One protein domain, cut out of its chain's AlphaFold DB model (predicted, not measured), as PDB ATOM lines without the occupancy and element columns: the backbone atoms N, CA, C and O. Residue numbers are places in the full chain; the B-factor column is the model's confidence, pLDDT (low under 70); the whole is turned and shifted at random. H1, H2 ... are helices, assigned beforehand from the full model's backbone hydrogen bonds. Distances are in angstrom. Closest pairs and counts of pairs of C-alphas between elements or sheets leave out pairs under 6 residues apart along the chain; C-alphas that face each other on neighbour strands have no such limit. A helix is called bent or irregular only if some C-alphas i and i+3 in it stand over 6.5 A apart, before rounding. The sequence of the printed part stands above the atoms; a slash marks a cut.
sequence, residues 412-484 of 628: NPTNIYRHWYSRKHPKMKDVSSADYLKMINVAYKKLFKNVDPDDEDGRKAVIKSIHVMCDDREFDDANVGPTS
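AT A GLANCE: This is residues 412 to 484 of the 628 residues of an uncharacterized protein of Sparassis crispa (UniProt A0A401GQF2). The longest helix, H3, and H2 form a V that opens toward the end of H3 and the start of H2, with residues 448 to 455 joining them at the narrow end and the shorter helix H1 set slantwise between the two arms. H1 is the middle piece that packs on both, while a tail, residues 477 to 484, follows H3 at the open end. The printed part has 73 residues with three named helices, in the order H1, H2, H3, and no named strand; its class is all helix. It is flat, spanning 39 by 31 by 16 A, and only just loose, close to compact, with a radius of gyration of the C-alphas of 13.7 A.

HOW THE PARTS SIT: Begin with H3, residues 456 to 476, which has a kink of 41 degrees near residue 463. It is neither bent nor irregular, but only just: C-alphas 462 and 465 are 6.2 A apart. With residues 463 to 470 alone it touches H1, residues 413 to 424; their closest C-alphas are those of Cys 470 and Trp 420, 6.7 A apart. These two run the same way at a steep tilt of 48 degrees. Look next at H2, residues 433 to 447, which touches H1 with residues 440 to 444 alone; the closest C-alphas, of Ile 440 and Arg 418, are 6.4 A apart. H1 and H2 run opposite ways at a steep tilt of 69 degrees, only just short of about perpendicular. H2 and H3 are close but not clearly touching, with the C-alphas of Leu 447 and Val 462 the closest at 7.8 A, while their centres are 18.5 A apart. In H1 and H2 every O i to N i+4 pair is within hydrogen-bond range; in H3, 13 of 17 are.

IN THESE COORDINATES: Find C-alpha 456 at (42.575, 7.772, 53.296); from there H3 runs 29.2 A to C-alpha 476 at (30.522, 34.023, 48.901). H2 covers 21.1 A from C-alpha 433 to C-alpha 447. H1 starts at C-alpha 413, at (38.834, 15.060, 44.655), and reaches C-alpha 424 after 16.4 A.

THE WHOLE: The two C-alphas farthest apart are those of Asp 454 and Asn 479, at 39.6 A. The printed part has no cut, and the links H1 to H2 and H2 to H3 are short, 8 residues each. Residues 429 to 435, of which 433 to 435 belong to H2, stand free, as do residues 452 to 457 and residues 471 to 482, of which 471 to 476 belong to H3. The mean pLDDT of the printed part is 85.9, and residues 473 to 484 of this model are under 70.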
ATOM      1  N   ASN A 412      34.952  14.041  42.104       87.94
ATOM      2  CA  ASN A 412      36.327  13.544  42.101       87.94
ATOM      3  C   ASN A 412      37.216  14.554  42.863       87.94
ATOM      4  O   ASN A 412      37.221  15.728  42.473       87.94
ATOM      5  N   PRO A 413      37.972  14.148  43.903       89.31
ATOM      6  CA  PRO A 413      38.834  15.060  44.655       89.31
ATOM      7  C   PRO A 413      39.840  15.814  43.771       89.31
ATOM      8  O   PRO A 413      40.125  16.988  44.017       89.31
ATOM      9  N   THR A 414      40.288  15.198  42.672       91.81
ATOM     10  CA  THR A 414      41.117  15.843  41.644       91.81
ATOM     11  C   THR A 414      40.387  17.003  40.956       91.81
ATOM     12  O   THR A 414      41.000  18.033  40.687       91.81
ATOM     13  N   ASN A 415      39.076  16.897  40.709       92.19
ATOM     14  CA  ASN A 415      38.282  17.969  40.092       92.19
ATOM     15  C   ASN A 415      38.026  19.126  41.067       92.19
ATOM     16  O   ASN A 415      38.131  20.285  40.672       92.19
ATOM     17  N   ILE A 416      37.771  18.823  42.344       91.50
ATOM     18  CA  ILE A 416      37.672  19.829  43.416       91.50
ATOM     19  C   ILE A 416      38.996  20.598  43.539       91.50
ATOM     20  O   ILE A 416      39.002  21.830  43.561       91.50
ATOM     21  N   TYR A 417      40.134  19.894  43.512       94.75
ATOM     22  CA  TYR A 417      41.448  20.533  43.500       94.75
ATOM     23  C   TYR A 417      41.702  21.356  42.230       94.75
ATOM     24  O   TYR A 417      42.162  22.491  42.332       94.75
ATOM     25  N   ARG A 418      41.383  20.829  41.036       94.94
ATOM     26  CA  ARG A 418      41.492  21.563  39.760       94.94
ATOM     27  C   ARG A 418      40.702  22.874  39.815       94.94
ATOM     28  O   ARG A 418      41.225  23.909  39.403       94.94
ATOM     29  N   HIS A 419      39.497  22.858  40.386       90.81
ATOM     30  CA  HIS A 419      38.679  24.056  40.570       90.81
ATOM     31  C   HIS A 419      39.307  25.052  41.561       90.81
ATOM     32  O   HIS A 419      39.367  26.254  41.277       90.81
ATOM     33  N   TRP A 420      39.794  24.577  42.710       95.06
ATOM     34  CA  TRP A 420      40.462  25.412  43.713       95.06
ATOM     35  C   TRP A 420      41.743  26.056  43.169       95.06
ATOM     36  O   TRP A 420      41.931  27.269  43.287       95.06
ATOM     37  N   TYR A 421      42.595  25.264  42.513       95.62
ATOM     38  CA  TYR A 421      43.847  25.733  41.927       95.62
ATOM     39  C   TYR A 421      43.584  26.767  40.834       95.62
ATOM     40  O   TYR A 421      44.253  27.797  40.800       95.62
ATOM     41  N   SER A 422      42.562  26.548  39.996       93.94
ATOM     42  CA  SER A 422      42.203  27.488  38.927       93.94
ATOM     43  C   SER A 422      41.763  28.858  39.454       93.94
ATOM     44  O   SER A 422      42.094  29.880  38.857       93.94
ATOM     45  N   ARG A 423      41.077  28.894  40.608       88.19
ATOM     46  CA  ARG A 423      40.740  30.140  41.322       88.19
ATOM     47  C   ARG A 423      41.972  30.802  41.964       88.19
ATOM     48  O   ARG A 423      42.073  32.024  41.955       88.19
ATOM     49  N   LYS A 424      42.896  30.024  42.547       93.69
ATOM     50  CA  LYS A 424      44.085  30.545  43.261       93.69
ATOM     51  C   LYS A 424      45.236  30.970  42.347       93.69
ATOM     52  O   LYS A 424      45.995  31.861  42.717       93.69
ATOM     53  N   HIS A 425      45.359  30.352  41.178       94.75
ATOM     54  CA  HIS A 425      46.439  30.580  40.222       94.75
ATOM     55  C   HIS A 425      45.860  30.766  38.812       94.75
ATOM     56  O   HIS A 425      45.975  29.848  37.998       94.75
ATOM     57  N   PRO A 426      45.207  31.907  38.508       93.94
ATOM     58  CA  PRO A 426      44.582  32.138  37.207       93.94
ATOM     59  C   PRO A 426      45.539  31.879  36.039       93.94
ATOM     60  O   PRO A 426      46.725  32.210  36.102       93.94
ATOM     61  N   LYS A 427      45.018  31.283  34.963       96.00
ATOM     62  CA  LYS A 427      45.805  30.932  33.778       96.00
ATOM     63  C   LYS A 427      46.456  32.185  33.166       96.00
ATOM     64  O   LYS A 427      45.759  33.107  32.744       96.00
ATOM     65  N   MET A 428      47.787  32.190  33.078       94.25
ATOM     66  CA  MET A 428      48.550  33.223  32.365       94.25
ATOM     67  C   MET A 428      48.284  33.144  30.855       94.25
ATOM     68  O   MET A 428      48.089  32.053  30.317       94.25
ATOM     69  N   LYS A 429      48.286  34.294  30.166       95.38
ATOM     70  CA  LYS A 429      47.925  34.384  28.737       95.38
ATOM     71  C   LYS A 429      48.837  33.545  27.835       95.38
ATOM     72  O   LYS A 429      48.349  32.958  26.876       95.38
ATOM     73  N   ASP A 430      50.113  33.448  28.191       96.25
ATOM     74  CA  ASP A 430      51.163  32.838  27.363       96.25
ATOM     75  C   ASP A 430      51.312  31.319  27.580       96.25
ATOM     76  O   ASP A 430      52.088  30.657  26.895       96.25
ATOM     77  N   VAL A 431      50.568  30.740  28.531       95.88
ATOM     78  CA  VAL A 431      50.653  29.313  28.878       95.88
ATOM     79  C   VAL A 431      49.562  28.529  28.145       95.88
ATOM     80  O   VAL A 431      48.380  28.871  28.206       95.88
ATOM     81  N   SER A 432      49.926  27.432  27.475       97.38
ATOM     82  CA  SER A 432      48.950  26.529  26.848       97.38
ATOM     83  C   SER A 432      47.999  25.921  27.888       97.38
ATOM     84  O   SER A 432      48.386  25.655  29.026       97.38
ATOM     85  N   SER A 433      46.745  25.650  27.508       94.12
ATOM     86  CA  SER A 433      45.784  24.980  28.405       94.12
ATOM     87  C   SER A 433      46.288  23.606  28.869       94.12
ATOM     88  O   SER A 433      46.080  23.242  30.024       94.12
ATOM     89  N   ALA A 434      47.007  22.883  28.004       96.50
ATOM     90  CA  ALA A 434      47.598  21.590  28.336       96.50
ATOM     91  C   ALA A 434      48.719  21.714  29.382       96.50
ATOM     92  O   ALA A 434      48.772  20.934  30.331       96.50
ATOM     93  N   ASP A 435      49.597  22.712  29.257       97.38
ATOM     94  CA  ASP A 435      50.698  22.917  30.206       97.38
ATOM     95  C   ASP A 435      50.201  23.451  31.549       97.38
ATOM     96  O   ASP A 435      50.662  23.011  32.600       97.38
ATOM     97  N   TYR A 436      49.168  24.293  31.531       97.19
ATOM     98  CA  TYR A 436      48.456  24.699  32.736       97.19
ATOM     99  C   TYR A 436      47.832  23.496  33.473       97.19
ATOM    100  O   TYR A 436      47.978  23.370  34.688       97.19
ATOM    101  N   LEU A 437      47.224  22.546  32.751       96.25
ATOM    102  CA  LEU A 437      46.703  21.312  33.352       96.25
ATOM    103  C   LEU A 437      47.822  20.416  33.918       96.25
ATOM    104  O   LEU A 437      47.665  19.856  35.006       96.25
ATOM    105  N   LYS A 438      48.984  20.334  33.250       97.31
ATOM    106  CA  LYS A 438      50.181  19.673  33.802       97.31
ATOM    107  C   LYS A 438      50.637  20.343  35.101       97.31
ATOM    108  O   LYS A 438      50.911  19.631  36.066       97.31
ATOM    109  N   MET A 439      50.667  21.678  35.169       97.19
ATOM    110  CA  MET A 439      51.003  22.417  36.398       97.19
ATOM    111  C   MET A 439      50.034  22.088  37.542       97.19
ATOM    112  O   MET A 439      50.492  21.795  38.648       97.19
ATOM    113  N   ILE A 440      48.722  22.043  37.273       97.44
ATOM    114  CA  ILE A 440      47.715  21.625  38.263       97.44
ATOM    115  C   ILE A 440      47.987  20.193  38.744       97.44
ATOM    116  O   ILE A 440      48.038  19.948  39.949       97.44
ATOM    117  N   ASN A 441      48.197  19.244  37.827       96.44
ATOM    118  CA  ASN A 441      48.435  17.838  38.169       96.44
ATOM    119  C   ASN A 441      49.750  17.648  38.965       96.44
ATOM    120  O   ASN A 441      49.801  16.830  39.886       96.44
ATOM    121  N   VAL A 442      50.805  18.418  38.669       97.50
ATOM    122  CA  VAL A 442      52.062  18.428  39.445       97.50
ATOM    123  C   VAL A 442      51.843  19.009  40.843       97.50
ATOM    124  O   VAL A 442      52.324  18.437  41.823       97.50
ATOM    125  N   ALA A 443      51.093  20.106  40.966       97.06
ATOM    126  CA  ALA A 443      50.765  20.704  42.257       97.06
ATOM    127  C   ALA A 443      49.884  19.780  43.119       97.06
ATOM    128  O   ALA A 443      50.150  19.626  44.312       97.06
ATOM    129  N   TYR A 444      48.922  19.081  42.506       96.38
ATOM    130  CA  TYR A 444      48.110  18.045  43.148       96.38
ATOM    131  C   TYR A 444      48.983  16.907  43.689       96.38
ATOM    132  O   TYR A 444      48.941  16.607  44.878       96.38
ATOM    133  N   LYS A 445      49.863  16.329  42.856       95.94
ATOM    134  CA  LYS A 445      50.803  15.277  43.292       95.94
ATOM    135  C   LYS A 445      51.750  15.765  44.400       95.94
ATOM    136  O   LYS A 445      52.065  15.006  45.312       95.94
ATOM    137  N   LYS A 446      52.168  17.038  44.372       96.75
ATOM    138  CA  LYS A 446      52.983  17.656  45.432       96.75
ATOM    139  C   LYS A 446      52.226  17.774  46.761       96.75
ATOM    140  O   LYS A 446      52.852  17.598  47.802       96.75
ATOM    141  N   LEU A 447      50.913  18.023  46.732       95.62
ATOM    142  CA  LEU A 447      50.065  18.135  47.925       95.62
ATOM    143  C   LEU A 447      50.049  16.835  48.754       95.62
ATOM    144  O   LEU A 447      50.116  16.894  49.977       95.62
ATOM    145  N   PHE A 448      50.045  15.671  48.096       95.50
ATOM    146  CA  PHE A 448      50.054  14.354  48.757       95.50
ATOM    147  C   PHE A 448      51.441  13.739  48.927       95.50
ATOM    148  O   PHE A 448      51.539  12.619  49.409       95.50
ATOM    149  N   LYS A 449      52.531  14.438  48.577       95.81
ATOM    150  CA  LYS A 449      53.891  13.866  48.626       95.81
ATOM    151  C   LYS A 449      54.279  13.320  50.012       95.81
ATOM    152  O   LYS A 449      55.087  12.400  50.095       95.81
ATOM    153  N   ASN A 450      53.720  13.899  51.074       95.19
ATOM    154  CA  ASN A 450      54.004  13.544  52.466       95.19
ATOM    155  C   ASN A 450      52.884  12.711  53.120       95.19
ATOM    156  O   ASN A 450      52.942  12.478  54.324       95.19
ATOM    157  N   VAL A 451      51.856  12.321  52.362       94.94
ATOM    158  CA  VAL A 451      50.734  11.508  52.842       94.94
ATOM    159  C   VAL A 451      50.897  10.110  52.263       94.94
ATOM    160  O   VAL A 451      51.144   9.968  51.064       94.94
ATOM    161  N   ASP A 452      50.772   9.087  53.102       94.38
ATOM    162  CA  ASP A 452      50.831   7.703  52.639       94.38
ATOM    163  C   ASP A 452      49.701   7.447  51.617       94.38
ATOM    164  O   ASP A 452      48.578   7.930  51.811       94.38
ATOM    165  N   PRO A 453      49.955   6.758  50.488       91.12
ATOM    166  CA  PRO A 453      48.901   6.453  49.531       91.12
ATOM    167  C   PRO A 453      47.743   5.632  50.117       91.12
ATOM    168  O   PRO A 453      46.625   5.774  49.615       91.12
ATOM    169  N   ASP A 454      47.984   4.851  51.170       93.31
ATOM    170  CA  ASP A 454      46.974   4.021  51.834       93.31
ATOM    171  C   ASP A 454      46.271   4.759  53.002       93.31
ATOM    172  O   ASP A 454      45.274   4.270  53.536       93.31
ATOM    173  N   ASP A 455      46.734   5.959  53.384       94.38
ATOM    174  CA  ASP A 455      46.116   6.796  54.425       94.38
ATOM    175  C   ASP A 455      44.981   7.669  53.852       94.38
ATOM    176  O   ASP A 455      45.146   8.849  53.514       94.38
ATOM    177  N   GLU A 456      43.791   7.070  53.731       91.25
ATOM    178  CA  GLU A 456      42.575   7.772  53.296       91.25
ATOM    179  C   GLU A 456      42.214   8.961  54.200       91.25
ATOM    180  O   GLU A 456      41.767   9.997  53.695       91.25
ATOM    181  N   ASP A 457      42.421   8.852  55.516       91.94
ATOM    182  CA  ASP A 457      42.072   9.904  56.475       91.94
ATOM    183  C   ASP A 457      43.044  11.087  56.386       91.94
ATOM    184  O   ASP A 457      42.600  12.238  56.355       91.94
ATOM    185  N   GLY A 458      44.348  10.838  56.237       93.06
ATOM    186  CA  GLY A 458      45.349  11.867  55.948       93.06
ATOM    187  C   GLY A 458      45.090  12.570  54.616       93.06
ATOM    188  O   GLY A 458      45.085  13.805  54.551       93.06
ATOM    189  N   ARG A 459      44.769  11.813  53.555       91.25
ATOM    190  CA  ARG A 459      44.378  12.378  52.248       91.25
ATOM    191  C   ARG A 459      43.147  13.271  52.391       91.25
ATOM    192  O   ARG A 459      43.147  14.413  51.927       91.25
ATOM    193  N   LYS A 460      42.116  12.786  53.082       90.75
ATOM    194  CA  LYS A 460      40.874  13.520  53.335       90.75
ATOM    195  C   LYS A 460      41.099  14.763  54.193       90.75
ATOM    196  O   LYS A 460      40.512  15.797  53.891       90.75
ATOM    197  N   ALA A 461      41.959  14.709  55.209       94.19
ATOM    198  CA  ALA A 461      42.297  15.849  56.061       94.19
ATOM    199  C   ALA A 461      42.974  16.981  55.271       94.19
ATOM    200  O   ALA A 461      42.609  18.146  55.433       94.19
ATOM    201  N   VAL A 462      43.893  16.642  54.363       93.94
ATOM    202  CA  VAL A 462      44.558  17.615  53.485       93.94
ATOM    203  C   VAL A 462      43.552  18.292  52.545       93.94
ATOM    204  O   VAL A 462      43.491  19.525  52.496       93.94
ATOM    205  N   ILE A 463      42.693  17.519  51.865       93.81
ATOM    206  CA  ILE A 463      41.667  18.080  50.962       93.81
ATOM    207  C   ILE A 463      40.553  18.796  51.739       93.81
ATOM    208  O   ILE A 463      39.957  19.722  51.204       93.81
ATOM    209  N   LYS A 464      40.289  18.462  53.010       93.19
ATOM    210  CA  LYS A 464      39.242  19.117  53.818       93.19
ATOM    211  C   LYS A 464      39.404  20.639  53.867       93.19
ATOM    212  O   LYS A 464      38.410  21.349  53.776       93.19
ATOM    213  N   SER A 465      40.638  21.140  53.947       90.12
ATOM    214  CA  SER A 465      40.925  22.584  53.894       90.12
ATOM    215  C   SER A 465      40.515  23.234  52.562       90.12
ATOM    216  O   SER A 465      40.050  24.371  52.530       90.12
ATOM    217  N   ILE A 466      40.651  22.488  51.465       92.81
ATOM    218  CA  ILE A 466      40.281  22.887  50.107       92.81
ATOM    219  C   ILE A 466      38.768  22.779  49.903       92.81
ATOM    220  O   ILE A 466      38.191  23.682  49.311       92.81
ATOM    221  N   HIS A 467      38.130  21.735  50.441       88.50
ATOM    222  CA  HIS A 467      36.673  21.600  50.487       88.50
ATOM    223  C   HIS A 467      36.027  22.785  51.191       88.50
ATOM    224  O   HIS A 467      35.257  23.484  50.558       88.50
ATOM    225  N   VAL A 468      36.418  23.080  52.435       89.38
ATOM    226  CA  VAL A 468      35.879  24.224  53.193       89.38
ATOM    227  C   VAL A 468      36.045  25.527  52.397       89.38
ATOM    228  O   VAL A 468      35.076  26.240  52.182       89.38
ATOM    229  N   MET A 469      37.224  25.782  51.814       84.81
ATOM    230  CA  MET A 469      37.432  26.948  50.938       84.81
ATOM    231  C   MET A 469      36.603  26.962  49.643       84.81
ATOM    232  O   MET A 469      36.442  28.037  49.066       84.81
ATOM    233  N   CYS A 470      36.160  25.817  49.128       84.62
ATOM    234  CA  CYS A 470      35.298  25.737  47.947       84.62
ATOM    235  C   CYS A 470      33.821  25.868  48.328       84.62
ATOM    236  O   CYS A 470      33.114  26.624  47.670       84.62
ATOM    237  N   ASP A 471      33.396  25.192  49.393       79.69
ATOM    238  CA  ASP A 471      32.018  25.131  49.873       79.69
ATOM    239  C   ASP A 471      31.597  26.492  50.473       79.69
ATOM    240  O   ASP A 471      30.589  27.063  50.053       79.69
ATOM    241  N   ASP A 472      32.421  27.086  51.352       72.50
ATOM    242  CA  ASP A 472      32.186  28.426  51.924       72.50
ATOM    243  C   ASP A 472      32.127  29.505  50.824       72.50
ATOM    244  O   ASP A 472      31.394  30.489  50.923       72.50
ATOM    245  N   ARG A 473      32.886  29.319  49.733       58.25
ATOM    246  CA  ARG A 473      32.975  30.293  48.634       58.25
ATOM    247  C   ARG A 473      32.011  30.061  47.484       58.25
ATOM    248  O   ARG A 473      31.816  30.985  46.706       58.25
ATOM    249  N   GLU A 474      31.363  28.905  47.374       59.38
ATOM    250  CA  GLU A 474      30.127  28.818  46.587       59.38
ATOM    251  C   GLU A 474      28.996  29.627  47.244       59.38
ATOM    252  O   GLU A 474      28.097  30.090  46.541       59.38
ATOM    253  N   PHE A 475      29.088  29.887  48.556       50.22
ATOM    254  CA  PHE A 475      28.264  30.873  49.256       50.22
ATOM    255  C   PHE A 475      28.723  32.325  49.003       50.22
ATOM    256  O   PHE A 475      27.896  33.155  48.631       50.22
ATOM    257  N   ASP A 476      30.019  32.647  49.129       49.34
ATOM    258  CA  ASP A 476      30.522  34.023  48.901       49.34
ATOM    259  C   ASP A 476      30.477  34.484  47.423       49.34
ATOM    260  O   ASP A 476      30.207  35.659  47.153       49.34
ATOM    261  N   ASP A 477      30.678  33.591  46.442       46.12
ATOM    262  CA  ASP A 477      30.555  33.907  45.001       46.12
ATOM    263  C   ASP A 477      29.096  34.243  44.595       46.12
ATOM    264  O   ASP A 477      28.844  34.673  43.468       46.12
ATOM    265  N   ALA A 478      28.122  34.147  45.514       50.41
ATOM    266  CA  ALA A 478      26.814  34.781  45.339       50.41
ATOM    267  C   ALA A 478      26.910  36.321  45.241       50.41
ATOM    268  O   ALA A 478      26.056  36.942  44.608       50.41
ATOM    269  N   ASN A 479      27.957  36.928  45.820       46.75
ATOM    270  CA  ASN A 479      28.235  38.369  45.771       46.75
ATOM    271  C   ASN A 479      29.343  38.764  44.774       46.75
ATOM    272  O   ASN A 479      29.426  39.934  44.397       46.75
ATOM    273  N   VAL A 480      30.186  37.828  44.320       46.38
ATOM    274  CA  VAL A 480      31.306  38.118  43.406       46.38
ATOM    275  C   VAL A 480      31.151  37.356  42.090       46.38
ATOM    276  O   VAL A 480      31.502  36.192  42.003       46.38
ATOM    277  N   GLY A 481      30.673  38.064  41.057       49.22
ATOM    278  CA  GLY A 481      30.890  37.799  39.620       49.22
ATOM    279  C   GLY A 481      30.748  36.344  39.119       49.22
ATOM    280  O   GLY A 481      31.635  35.531  39.346       49.22
ATOM    281  N   PRO A 482      29.726  35.994  38.312       44.25
ATOM    282  CA  PRO A 482      29.427  34.596  37.990       44.25
ATOM    283  C   PRO A 482      30.521  33.895  37.159       44.25
ATOM    284  O   PRO A 482      30.527  33.978  35.932       44.25
ATOM    285  N   THR A 483      31.391  33.123  37.816       43.91
ATOM    286  CA  THR A 483      32.460  32.333  37.168       43.91
ATOM    287  C   THR A 483      32.021  30.952  36.675       43.91
ATOM    288  O   THR A 483      32.811  30.237  36.060       43.91
ATOM    289  N   SER A 484      30.755  30.563  36.867       45.75
ATOM    290  CA  SER A 484      30.184  29.472  36.073       45.75
ATOM    291  C   SER A 484      30.051  29.955  34.627       45.75
ATOM    292  O   SER A 484      29.211  30.803  34.343       45.75
TER     293      SER A 484